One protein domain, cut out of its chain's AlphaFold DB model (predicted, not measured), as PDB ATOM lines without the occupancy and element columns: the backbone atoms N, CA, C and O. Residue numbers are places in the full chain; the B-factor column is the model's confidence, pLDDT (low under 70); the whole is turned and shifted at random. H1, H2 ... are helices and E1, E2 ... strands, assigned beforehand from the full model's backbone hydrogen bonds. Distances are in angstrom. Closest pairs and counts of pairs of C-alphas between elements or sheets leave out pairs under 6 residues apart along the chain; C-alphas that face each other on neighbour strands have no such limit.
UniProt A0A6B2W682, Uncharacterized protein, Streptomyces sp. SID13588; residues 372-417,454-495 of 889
ATOM      1  N   GLY A 372     -39.540  16.163  30.088       91.75
ATOM      2  CA  GLY A 372     -39.529  14.706  29.935       91.75
ATOM      3  C   GLY A 372     -40.911  14.068  30.070       91.75
ATOM      4  O   GLY A 372     -41.251  13.204  29.263       91.75
ATOM      5  N   ARG A 373     -41.742  14.542  31.010       92.00
ATOM      6  CA  ARG A 373     -43.113  14.037  31.208       92.00
ATOM      7  C   ARG A 373     -44.027  14.296  30.012       92.00
ATOM      8  O   ARG A 373     -44.793  13.406  29.662       92.00
ATOM      9  N   ILE A 374     -43.890  15.438  29.329       93.75
ATOM     10  CA  ILE A 374     -44.626  15.717  28.079       93.75
ATOM     11  C   ILE A 374     -44.347  14.621  27.042       93.75
ATOM     12  O   ILE A 374     -45.271  14.061  26.456       93.75
ATOM     13  N   TYR A 375     -43.071  14.287  26.827       93.50
ATOM     14  CA  TYR A 375     -42.680  13.285  25.834       93.50
ATOM     15  C   TYR A 375     -43.029  11.860  26.286       93.50
ATOM     16  O   TYR A 375     -43.453  11.060  25.456       93.50
ATOM     17  N   ASP A 376     -42.906  11.545  27.580       92.31
ATOM     18  CA  ASP A 376     -43.304  10.247  28.141       92.31
ATOM     19  C   ASP A 376     -44.802   9.980  27.996       92.31
ATOM     20  O   ASP A 376     -45.195   8.898  27.555       92.31
ATOM     21  N   GLU A 377     -45.645  10.955  28.342       92.25
ATOM     22  CA  GLU A 377     -47.093  10.821  28.190       92.25
ATOM     23  C   GLU A 377     -47.487  10.732  26.719       92.25
ATOM     24  O   GLU A 377     -48.258   9.850  26.348       92.25
ATOM     25  N   TYR A 378     -46.898  11.566  25.861       91.88
ATOM     26  CA  TYR A 378     -47.144  11.511  24.424       91.88
ATOM     27  C   TYR A 378     -46.747  10.151  23.823       91.88
ATOM     28  O   TYR A 378     -47.551   9.513  23.146       91.88
ATOM     29  N   ALA A 379     -45.550   9.646  24.139       92.19
ATOM     30  CA  ALA A 379     -45.096   8.328  23.700       92.19
ATOM     31  C   ALA A 379     -46.012   7.205  24.202       92.19
ATOM     32  O   ALA A 379     -46.326   6.277  23.455       92.19
ATOM     33  N   ARG A 380     -46.475   7.294  25.455       91.31
ATOM     34  CA  ARG A 380     -47.429   6.340  26.026       91.31
ATOM     35  C   ARG A 380     -48.755   6.351  25.268       91.31
ATOM     36  O   ARG A 380     -49.280   5.278  24.991       91.31
ATOM     37  N   LEU A 381     -49.294   7.524  24.934       89.44
ATOM     38  CA  LEU A 381     -50.551   7.611  24.190       89.44
ATOM     39  C   LEU A 381     -50.422   7.073  22.760       89.44
ATOM     40  O   LEU A 381     -51.338   6.394  22.304       89.44
ATOM     41  N   LEU A 382     -49.283   7.284  22.087       88.69
ATOM     42  CA  LEU A 382     -49.015   6.669  20.780       88.69
ATOM     43  C   LEU A 382     -49.032   5.136  20.858       88.69
ATOM     44  O   LEU A 382     -49.612   4.482  19.992       88.69
ATOM     45  N   VAL A 383     -48.443   4.558  21.912       89.31
ATOM     46  CA  VAL A 383     -48.480   3.105  22.147       89.31
ATOM     47  C   VAL A 383     -49.915   2.626  22.381       89.31
ATOM     48  O   VAL A 383     -50.358   1.721  21.680       89.31
ATOM     49  N   LEU A 384     -50.668   3.273  23.278       87.12
ATOM     50  CA  LEU A 384     -52.070   2.922  23.555       87.12
ATOM     51  C   LEU A 384     -52.960   3.015  22.305       87.12
ATOM     52  O   LEU A 384     -53.876   2.215  22.130       87.12
ATOM     53  N   GLN A 385     -52.698   3.981  21.425       83.75
ATOM     54  CA  GLN A 385     -53.420   4.107  20.162       83.75
ATOM     55  C   GLN A 385     -53.132   2.925  19.223       83.75
ATOM     56  O   GLN A 385     -54.048   2.438  18.559       83.75
ATOM     57  N   GLN A 386     -51.888   2.430  19.163       82.62
ATOM     58  CA  GLN A 386     -51.583   1.218  18.390       82.62
ATOM     59  C   GLN A 386     -52.237  -0.027  18.998       82.62
ATOM     60  O   GLN A 386     -52.761  -0.845  18.244       82.62
ATOM     61  N   GLU A 387     -52.262  -0.143  20.329       82.56
ATOM     62  CA  GLU A 387     -52.943  -1.240  21.031       82.56
ATOM     63  C   GLU A 387     -54.437  -1.284  20.670       82.56
ATOM     64  O   GLU A 387     -54.951  -2.338  20.299       82.56
ATOM     65  N   ARG A 388     -55.125  -0.132  20.691       81.19
ATOM     66  CA  ARG A 388     -56.537  -0.024  20.279       81.19
ATOM     67  C   ARG A 388     -56.746  -0.410  18.814       81.19
ATOM     68  O   ARG A 388     -57.594  -1.241  18.512       81.19
ATOM     69  N   ARG A 389     -55.913   0.103  17.902       77.81
ATOM     70  CA  ARG A 389     -55.985  -0.253  16.470       77.81
ATOM     71  C   ARG A 389     -55.805  -1.750  16.226       77.81
ATOM     72  O   ARG A 389     -56.459  -2.295  15.343       77.81
ATOM     73  N   ALA A 390     -54.927  -2.409  16.980       78.06
ATOM     74  CA  ALA A 390     -54.735  -3.854  16.900       78.06
ATOM     75  C   ALA A 390     -55.948  -4.644  17.429       78.06
ATOM     76  O   ALA A 390     -56.219  -5.739  16.944       78.06
ATOM     77  N   GLN A 391     -56.695  -4.090  18.391       79.06
ATOM     78  CA  GLN A 391     -57.942  -4.682  18.893       79.06
ATOM     79  C   GLN A 391     -59.097  -4.534  17.891       79.06
ATOM     80  O   GLN A 391     -59.861  -5.482  17.707       79.06
ATOM     81  N   ASP A 392     -59.195  -3.385  17.218       75.75
ATOM     82  CA  ASP A 392     -60.267  -3.092  16.257       75.75
ATOM     83  C   ASP A 392     -60.043  -3.767  14.889       75.75
ATOM     84  O   ASP A 392     -60.992  -4.208  14.233       75.75
ATOM     85  N   ALA A 393     -58.787  -3.879  14.443       73.38
ATOM     86  CA  ALA A 393     -58.424  -4.510  13.176       73.38
ATOM     87  C   ALA A 393     -58.045  -5.985  13.382       73.38
ATOM     88  O   ALA A 393     -56.914  -6.305  13.753       73.38
ATOM     89  N   SER A 394     -58.981  -6.895  13.086       56.47
ATOM     90  CA  SER A 394     -58.737  -8.344  13.127       56.47
ATOM     91  C   SER A 394     -57.470  -8.717  12.340       56.47
ATOM     92  O   SER A 394     -57.423  -8.577  11.119       56.47
ATOM     93  N   GLY A 395     -56.431  -9.174  13.049       65.00
ATOM     94  CA  GLY A 395     -55.175  -9.658  12.464       65.00
ATOM     95  C   GLY A 395     -54.000  -8.671  12.437       65.00
ATOM     96  O   GLY A 395     -52.923  -9.066  11.993       65.00
ATOM     97  N   SER A 396     -54.139  -7.427  12.920       67.81
ATOM     98  CA  SER A 396     -52.985  -6.523  13.064       67.81
ATOM     99  C   SER A 396     -52.232  -6.806  14.375       67.81
ATOM    100  O   SER A 396     -52.856  -6.772  15.434       67.81
ATOM    101  N   PRO A 397     -50.906  -7.043  14.361       74.81
ATOM    102  CA  PRO A 397     -50.154  -7.271  15.591       74.81
ATOM    103  C   PRO A 397     -50.045  -5.980  16.415       74.81
ATOM    104  O   PRO A 397     -49.787  -4.902  15.869       74.81
ATOM    105  N   ASP A 398     -50.195  -6.092  17.736       84.12
ATOM    106  CA  ASP A 398     -49.826  -5.020  18.660       84.12
ATOM    107  C   ASP A 398     -48.297  -4.921  18.735       84.12
ATOM    108  O   ASP A 398     -47.608  -5.770  19.305       84.12
ATOM    109  N   VAL A 399     -47.765  -3.876  18.104       85.88
ATOM    110  CA  VAL A 399     -46.325  -3.619  18.005       85.88
ATOM    111  C   VAL A 399     -45.929  -2.288  18.631       85.88
ATOM    112  O   VAL A 399     -44.764  -1.917  18.529       85.88
ATOM    113  N   GLY A 400     -46.842  -1.554  19.281       86.19
ATOM    114  CA  GLY A 400     -46.591  -0.167  19.700       86.19
ATOM    115  C   GLY A 400     -45.365  -0.038  20.609       86.19
ATOM    116  O   GLY A 400     -44.441   0.733  20.339       86.19
ATOM    117  N   LYS A 401     -45.306  -0.864  21.659       90.44
ATOM    118  CA  LYS A 401     -44.173  -0.887  22.595       90.44
ATOM    119  C   LYS A 401     -42.875  -1.356  21.932       90.44
ATOM    120  O   LYS A 401     -41.831  -0.740  22.142       90.44
ATOM    121  N   LEU A 402     -42.946  -2.410  21.116       91.69
ATOM    122  CA  LEU A 402     -41.796  -2.945  20.382       91.69
ATOM    123  C   LEU A 402     -41.220  -1.898  19.419       91.69
ATOM    124  O   LEU A 402     -40.014  -1.667  19.403       91.69
ATOM    125  N   ALA A 403     -42.082  -1.223  18.662       91.06
ATOM    126  CA  ALA A 403     -41.714  -0.162  17.737       91.06
ATOM    127  C   ALA A 403     -40.990   0.983  18.452       91.06
ATOM    128  O   ALA A 403     -39.958   1.459  17.978       91.06
ATOM    129  N   LEU A 404     -41.489   1.393  19.622       92.38
ATOM    130  CA  LEU A 404     -40.854   2.424  20.440       92.38
ATOM    131  C   LEU A 404     -39.497   1.970  21.014       92.38
ATOM    132  O   LEU A 404     -38.570   2.774  21.139       92.38
ATOM    133  N   ASP A 405     -39.341   0.687  21.347       92.88
ATOM    134  CA  ASP A 405     -38.061   0.118  21.790       92.88
ATOM    135  C   ASP A 405     -37.020   0.065  20.662       92.88
ATOM    136  O   ASP A 405     -35.856   0.416  20.892       92.88
ATOM    137  N   ILE A 406     -37.444  -0.289  19.444       92.12
ATOM    138  CA  ILE A 406     -36.602  -0.253  18.241       92.12
ATOM    139  C   ILE A 406     -36.206   1.191  17.913       92.12
ATOM    140  O   ILE A 406     -35.026   1.461  17.689       92.12
ATOM    141  N   ALA A 407     -37.149   2.139  17.958       91.81
ATOM    142  CA  ALA A 407     -36.862   3.564  17.785       91.81
ATOM    143  C   ALA A 407     -35.801   4.046  18.793       91.81
ATOM    144  O   ALA A 407     -34.823   4.685  18.411       91.81
ATOM    145  N   GLY A 408     -35.929   3.659  20.066       92.56
ATOM    146  CA  GLY A 408     -34.919   3.930  21.091       92.56
ATOM    147  C   GLY A 408     -33.539   3.345  20.775       92.56
ATOM    148  O   GLY A 408     -32.525   3.996  21.021       92.56
ATOM    149  N   HIS A 409     -33.485   2.142  20.200       90.94
ATOM    150  CA  HIS A 409     -32.229   1.512  19.792       90.94
ATOM    151  C   HIS A 409     -31.539   2.261  18.652       90.94
ATOM    152  O   HIS A 409     -30.345   2.548  18.735       90.94
ATOM    153  N   ILE A 410     -32.300   2.609  17.613       89.25
ATOM    154  CA  ILE A 410     -31.801   3.374  16.467       89.25
ATOM    155  C   ILE A 410     -31.291   4.738  16.942       89.25
ATOM    156  O   ILE A 410     -30.187   5.144  16.580       89.25
ATOM    157  N   ALA A 411     -32.052   5.414  17.807       90.12
ATOM    158  CA  ALA A 411     -31.660   6.695  18.384       90.12
ATOM    159  C   ALA A 411     -30.348   6.601  19.179       90.12
ATOM    160  O   ALA A 411     -29.451   7.418  18.989       90.12
ATOM    161  N   ALA A 412     -30.209   5.582  20.032       88.56
ATOM    162  CA  ALA A 412     -28.999   5.379  20.826       88.56
ATOM    163  C   ALA A 412     -27.760   5.117  19.957       88.56
ATOM    164  O   ALA A 412     -26.676   5.566  20.313       88.56
ATOM    165  N   ARG A 413     -27.905   4.428  18.816       85.56
ATOM    166  CA  ARG A 413     -26.803   4.243  17.856       85.56
ATOM    167  C   ARG A 413     -26.467   5.523  17.100       85.56
ATOM    168  O   ARG A 413     -25.289   5.800  16.917       85.56
ATOM    169  N   ARG A 414     -27.472   6.312  16.704       81.50
ATOM    170  CA  ARG A 414     -27.256   7.615  16.049       81.50
ATOM    171  C   ARG A 414     -26.555   8.624  16.963       81.50
ATOM    172  O   ARG A 414     -25.760   9.411  16.468       81.50
ATOM    173  N   LEU A 415     -26.826   8.594  18.271       81.44
ATOM    174  CA  LEU A 415     -26.159   9.457  19.260       81.44
ATOM    175  C   LEU A 415     -24.911   8.844  19.895       81.44
ATOM    176  O   LEU A 415     -24.286   9.502  20.727       81.44
ATOM    177  N   ALA A 416     -24.567   7.593  19.584       73.94
ATOM    178  CA  ALA A 416     -23.392   6.979  20.177       73.94
ATOM    179  C   ALA A 416     -22.159   7.804  19.780       73.94
ATOM    180  O   ALA A 416     -21.962   8.039  18.583       73.94
ATOM    181  N   PRO A 417     -21.330   8.252  20.745       61.88
ATOM    182  CA  PRO A 417     -20.045   8.827  20.398       61.88
ATOM    183  C   PRO A 417     -19.291   7.758  19.613       61.88
ATOM    184  O   PRO A 417     -19.123   6.634  20.092       61.88
ATOM    185  N   PRO A 454     -41.918  -8.731  14.383       84.81
ATOM    186  CA  PRO A 454     -43.286  -9.235  14.334       84.81
ATOM    187  C   PRO A 454     -43.563  -9.939  12.999       84.81
ATOM    188  O   PRO A 454     -43.113  -9.498  11.941       84.81
ATOM    189  N   GLU A 455     -44.318 -11.036  13.047       80.81
ATOM    190  CA  GLU A 455     -44.749 -11.754  11.846       80.81
ATOM    191  C   GLU A 455     -45.763 -10.921  11.046       80.81
ATOM    192  O   GLU A 455     -46.594 -10.214  11.613       80.81
ATOM    193  N   GLY A 456     -45.692 -10.995   9.713       79.06
ATOM    194  CA  GLY A 456     -46.645 -10.319   8.825       79.06
ATOM    195  C   GLY A 456     -46.436  -8.810   8.643       79.06
ATOM    196  O   GLY A 456     -47.253  -8.180   7.979       79.06
ATOM    197  N   MET A 457     -45.355  -8.228   9.177       82.31
ATOM    198  CA  MET A 457     -45.028  -6.808   9.007       82.31
ATOM    199  C   MET A 457     -43.563  -6.616   8.606       82.31
ATOM    200  O   MET A 457     -42.662  -7.300   9.095       82.31
ATOM    201  N   THR A 458     -43.294  -5.662   7.717       86.12
ATOM    202  CA  THR A 458     -41.914  -5.309   7.369       86.12
ATOM    203  C   THR A 458     -41.225  -4.578   8.528       86.12
ATOM    204  O   THR A 458     -41.859  -3.933   9.370       86.12
ATOM    205  N   ARG A 459     -39.885  -4.616   8.557       86.62
ATOM    206  CA  ARG A 459     -39.088  -3.881   9.560       86.62
ATOM    207  C   ARG A 459     -39.416  -2.388   9.566       86.62
ATOM    208  O   ARG A 459     -39.531  -1.772  10.620       86.62
ATOM    209  N   LYS A 460     -39.593  -1.825   8.371       83.19
ATOM    210  CA  LYS A 460     -39.905  -0.413   8.160       83.19
ATOM    211  C   LYS A 460     -41.284  -0.052   8.705       83.19
ATOM    212  O   LYS A 460     -41.388   0.883   9.492       83.19
ATOM    213  N   GLU A 461     -42.313  -0.814   8.342       83.00
ATOM    214  CA  GLU A 461     -43.670  -0.618   8.869       83.00
ATOM    215  C   GLU A 461     -43.686  -0.716  10.394       83.00
ATOM    216  O   GLU A 461     -44.265   0.146  11.046       83.00
ATOM    217  N   THR A 462     -42.974  -1.692  10.966       86.25
ATOM    218  CA  THR A 462     -42.877  -1.862  12.424       86.25
ATOM    219  C   THR A 462     -42.332  -0.602  13.092       86.25
ATOM    220  O   THR A 462     -42.901  -0.132  14.069       86.25
ATOM    221  N   VAL A 463     -41.257  -0.011  12.566       86.69
ATOM    222  CA  VAL A 463     -40.649   1.189  13.165       86.69
ATOM    223  C   VAL A 463     -41.540   2.425  13.014       86.69
ATOM    224  O   VAL A 463     -41.652   3.211  13.959       86.69
ATOM    225  N   LEU A 464     -42.231   2.576  11.881       85.69
ATOM    226  CA  LEU A 464     -43.178   3.677  11.660       85.69
ATOM    227  C   LEU A 464     -44.371   3.629  12.631       85.69
ATOM    228  O   LEU A 464     -44.896   4.675  13.008       85.69
ATOM    229  N   ARG A 465     -44.749   2.442  13.132       86.00
ATOM    230  CA  ARG A 465     -45.795   2.289  14.164       86.00
ATOM    231  C   ARG A 465     -45.436   2.921  15.509       86.00
ATOM    232  O   ARG A 465     -46.329   3.113  16.326       86.00
ATOM    233  N   SER A 466     -44.171   3.281  15.739       87.12
ATOM    234  CA  SER A 466     -43.769   4.016  16.946       87.12
ATOM    235  C   SER A 466     -44.363   5.425  17.014       87.12
ATOM    236  O   SER A 466     -44.449   5.986  18.102       87.12
ATOM    237  N   GLY A 467     -44.700   6.024  15.863       84.56
ATOM    238  CA  GLY A 467     -45.067   7.438  15.756       84.56
ATOM    239  C   GLY A 467     -43.925   8.420  16.062       84.56
ATOM    240  O   GLY A 467     -44.163   9.622  16.092       84.56
ATOM    241  N   MET A 468     -42.697   7.929  16.285       87.12
ATOM    242  CA  MET A 468     -41.495   8.741  16.552       87.12
ATOM    243  C   MET A 468     -40.672   9.003  15.288       87.12
ATOM    244  O   MET A 468     -39.928   9.985  15.215       87.12
ATOM    245  N   LEU A 469     -40.791   8.102  14.312       86.12
ATOM    246  CA  LEU A 469     -40.136   8.187  13.017       86.12
ATOM    247  C   LEU A 469     -41.168   8.368  11.909       86.12
ATOM    248  O   LEU A 469     -42.281   7.851  11.990       86.12
ATOM    249  N   THR A 470     -40.747   9.054  10.857       81.44
ATOM    250  CA  THR A 470     -41.465   9.173   9.593       81.44
ATOM    251  C   THR A 470     -40.579   8.691   8.448       81.44
ATOM    252  O   THR A 470     -39.380   8.455   8.622       81.44
ATOM    253  N   GLN A 471     -41.179   8.526   7.276       76.12
ATOM    254  CA  GLN A 471     -40.445   8.341   6.037       76.12
ATOM    255  C   GLN A 471     -40.377   9.680   5.299       76.12
ATOM    256  O   GLN A 471     -41.421  10.254   5.007       76.12
ATOM    257  N   ARG A 472     -39.169  10.141   4.969       68.19
ATOM    258  CA  ARG A 472     -38.918  11.318   4.122       68.19
ATOM    259  C   ARG A 472     -37.867  10.963   3.084       68.19
ATOM    260  O   ARG A 472     -36.912  10.262   3.400       68.19
ATOM    261  N   ALA A 473     -38.086  11.350   1.827       63.81
ATOM    262  CA  ALA A 473     -37.170  11.045   0.716       63.81
ATOM    263  C   ALA A 473     -36.776   9.548   0.580       63.81
ATOM    264  O   ALA A 473     -35.707   9.212   0.079       63.81
ATOM    265  N   GLY A 474     -37.628   8.622   1.043       62.69
ATOM    266  CA  GLY A 474     -37.332   7.180   1.053       62.69
ATOM    267  C   GLY A 474     -36.590   6.659   2.293       62.69
ATOM    268  O   GLY A 474     -36.562   5.441   2.496       62.69
ATOM    269  N   GLU A 475     -36.081   7.538   3.155       68.81
ATOM    270  CA  GLU A 475     -35.316   7.207   4.362       68.81
ATOM    271  C   GLU A 475     -36.165   7.312   5.641       68.81
ATOM    272  O   GLU A 475     -37.207   7.968   5.655       68.81
ATOM    273  N   LEU A 476     -35.755   6.617   6.716       74.50
ATOM    274  CA  LEU A 476     -36.385   6.776   8.034       74.50
ATOM    275  C   LEU A 476     -35.682   7.871   8.831       74.50
ATOM    276  O   LEU A 476     -34.508   7.756   9.206       74.50
ATOM    277  N   GLU A 477     -36.461   8.874   9.198       76.69
ATOM    278  CA  GLU A 477     -36.011  10.028   9.959       76.69
ATOM    279  C   GLU A 477     -36.845  10.164  11.227       76.69
ATOM    280  O   GLU A 477     -38.025   9.804  11.264       76.69
ATOM    281  N   PHE A 478     -36.227  10.653  12.302       83.44
ATOM    282  CA  PHE A 478     -37.001  11.038  13.479       83.44
ATOM    283  C   PHE A 478     -37.770  12.304  13.144       83.44
ATOM    284  O   PHE A 478     -37.212  13.198  12.519       83.44
ATOM    285  N   LEU A 479     -39.015  12.404  13.616       77.69
ATOM    286  CA  LEU A 479     -39.855  13.580  13.365       77.69
ATOM    287  C   LEU A 479     -39.144  14.887  13.720       77.69
ATOM    288  O   LEU A 479     -39.316  15.888  13.033       77.69
ATOM    289  N   GLN A 480     -38.370  14.866  14.811       79.19
ATOM    290  CA  GLN A 480     -37.472  15.939  15.219       79.19
ATOM    291  C   GLN A 480     -36.292  15.384  16.023       79.19
ATOM    292  O   GLN A 480     -36.400  14.349  16.686       79.19
ATOM    293  N   GLN A 481     -35.198  16.150  16.063       82.19
ATOM    294  CA  GLN A 481     -34.020  15.853  16.889       82.19
ATOM    295  C   GLN A 481     -34.369  15.602  18.367       82.19
ATOM    296  O   GLN A 481     -33.802  14.717  18.998       82.19
ATOM    297  N   THR A 482     -35.338  16.328  18.926       87.06
ATOM    298  CA  THR A 482     -35.743  16.158  20.330       87.06
ATOM    299  C   THR A 482     -36.411  14.806  20.601       87.06
ATOM    300  O   THR A 482     -36.225  14.250  21.681       87.06
ATOM    301  N   PHE A 483     -37.134  14.231  19.628       90.00
ATOM    302  CA  PHE A 483     -37.679  12.870  19.729       90.00
ATOM    303  C   PHE A 483     -36.583  11.810  19.655       90.00
ATOM    304  O   PHE A 483     -36.657  10.813  20.374       90.00
ATOM    305  N   LEU A 484     -35.560  12.035  18.825       90.44
ATOM    306  CA  LEU A 484     -34.371  11.187  18.757       90.44
ATOM    307  C   LEU A 484     -33.666  11.160  20.122       90.44
ATOM    308  O   LEU A 484     -33.455  10.091  20.691       90.44
ATOM    309  N   GLU A 485     -33.390  12.324  20.704       92.56
ATOM    310  CA  GLU A 485     -32.762  12.452  22.027       92.56
ATOM    311  C   GLU A 485     -33.596  11.802  23.138       92.56
ATOM    312  O   GLU A 485     -33.064  11.039  23.947       92.56
ATOM    313  N   TYR A 486     -34.910  12.033  23.147       94.62
ATOM    314  CA  TYR A 486     -35.834  11.386  24.079       94.62
ATOM    315  C   TYR A 486     -35.803   9.851  23.950       94.62
ATOM    316  O   TYR A 486     -35.650   9.139  24.947       94.62
ATOM    317  N   CYS A 487     -35.896   9.324  22.724       94.75
ATOM    318  CA  CYS A 487     -35.875   7.886  22.455       94.75
ATOM    319  C   CYS A 487     -34.549   7.246  22.890       94.75
ATOM    320  O   CYS A 487     -34.553   6.180  23.518       94.75
ATOM    321  N   ALA A 488     -33.422   7.908  22.619       94.06
ATOM    322  CA  ALA A 488     -32.109   7.463  23.071       94.06
ATOM    323  C   ALA A 488     -32.024   7.441  24.603       94.06
ATOM    324  O   ALA A 488     -31.566   6.455  25.182       94.06
ATOM    325  N   ALA A 489     -32.516   8.484  25.279       95.00
ATOM    326  CA  ALA A 489     -32.492   8.575  26.738       95.00
ATOM    327  C   ALA A 489     -33.375   7.502  27.396       95.00
ATOM    328  O   ALA A 489     -32.995   6.865  28.388       95.00
ATOM    329  N   ARG A 490     -34.544   7.233  26.802       94.31
ATOM    330  CA  ARG A 490     -35.428   6.126  27.185       94.31
ATOM    331  C   ARG A 490     -34.722   4.777  27.060       94.31
ATOM    332  O   ARG A 490     -34.801   3.964  27.979       94.31
ATOM    333  N   HIS A 491     -33.993   4.561  25.967       93.75
ATOM    334  CA  HIS A 491     -33.235   3.334  25.728       93.75
ATOM    335  C   HIS A 491     -32.053   3.167  26.695       93.75
ATOM    336  O   HIS A 491     -31.862   2.084  27.249       93.75
ATOM    337  N   ALA A 492     -31.297   4.239  26.950       93.12
ATOM    338  CA  ALA A 492     -30.153   4.254  27.865       93.12
ATOM    339  C   ALA A 492     -30.545   3.995  29.331       93.12
ATOM    340  O   ALA A 492     -29.733   3.529  30.123       93.12
ATOM    341  N   THR A 493     -31.809   4.233  29.690       93.38
ATOM    342  CA  THR A 493     -32.348   4.024  31.045       93.38
ATOM    343  C   THR A 493     -33.345   2.861  31.111       93.38
ATOM    344  O   THR A 493     -34.195   2.807  31.999       93.38
ATOM    345  N   ARG A 494     -33.327   1.921  30.159       91.50
ATOM    346  CA  ARG A 494     -34.367   0.877  30.055       91.50
ATOM    347  C   ARG A 494     -34.341  -0.177  31.176       91.50
ATOM    348  O   ARG A 494     -35.397  -0.692  31.521       91.50
ATOM    349  N   THR A 495     -33.171  -0.482  31.747       91.94
ATOM    350  CA  THR A 495     -33.009  -1.445  32.858       91.94
ATOM    351  C   THR A 495     -32.327  -0.796  34.068       91.94
ATOM    352  O   THR A 495     -31.671   0.236  33.899       91.94
TER     353      THR A 495
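AT A GLANCE: This is residues 372 to 417 and 454 to 495 of the 889 residues of an uncharacterized protein of Streptomyces sp. SID13588 (UniProt A0A6B2W682). H2 is the core: long H1 folds back on it as a helical hairpin, H4 crosses it, short H3 packs on it, and the strand hairpin E1-E2 lies beside H3. The printed part has 88 residues, mostly helix, in the order H1, H2, H3, E1, E2, H4, with an antiparallel sheet. It is compact, radius of gyration of the C-alphas 12.9 A, spanning 42 by 31 by 23 A.

HOW THE PARTS SIT: E1, residues 469 to 472, and E2, residues 475 to 478, are an antiparallel hairpin; N 470 and O 477, 2.9 A apart, are within hydrogen-bond range. The closest C-alphas of E1 and H3, residues 459 to 464, are Thr 470 and Leu 464, 6.1 A. The hub H2, residues 400 to 414, touches H3 with residues 403 to 407 alone, closest C-alphas Ala 403 and Val 463, 4.9 A. H2 touches H4, residues 481 to 492, about perpendicular at 79 degrees, closest C-alphas Gly 408 and Cys 487, 4.3 A. H1, residues 372 to 392, touches H2 with residues 379 to 387 alone, closest C-alphas Val 383 and Gly 400, 4.5 A, at a steep tilt of 44 degrees, opposite ways. In H1, H2, H3 and H4 every O i to N i+4 pair is within hydrogen-bond range.

IN THESE COORDINATES: H1 runs 30.6 A from C-alpha 372 at (-39.529, 14.706, 29.935), H2 21.2 A, and H4 16.4 A to C-alpha 492 at (-30.153, 4.254, 27.865).

THE WHOLE: The farthest C-alphas, of Ser 394 and Pro 417, are 43.0 A apart. Residues 418 to 453 are not printed, a gap of 30.1 A between C-alphas 417 and 454. Of the links printed whole, none is long. pLDDT is under 70 at residues 394 to 396, 417 and 472 to 475.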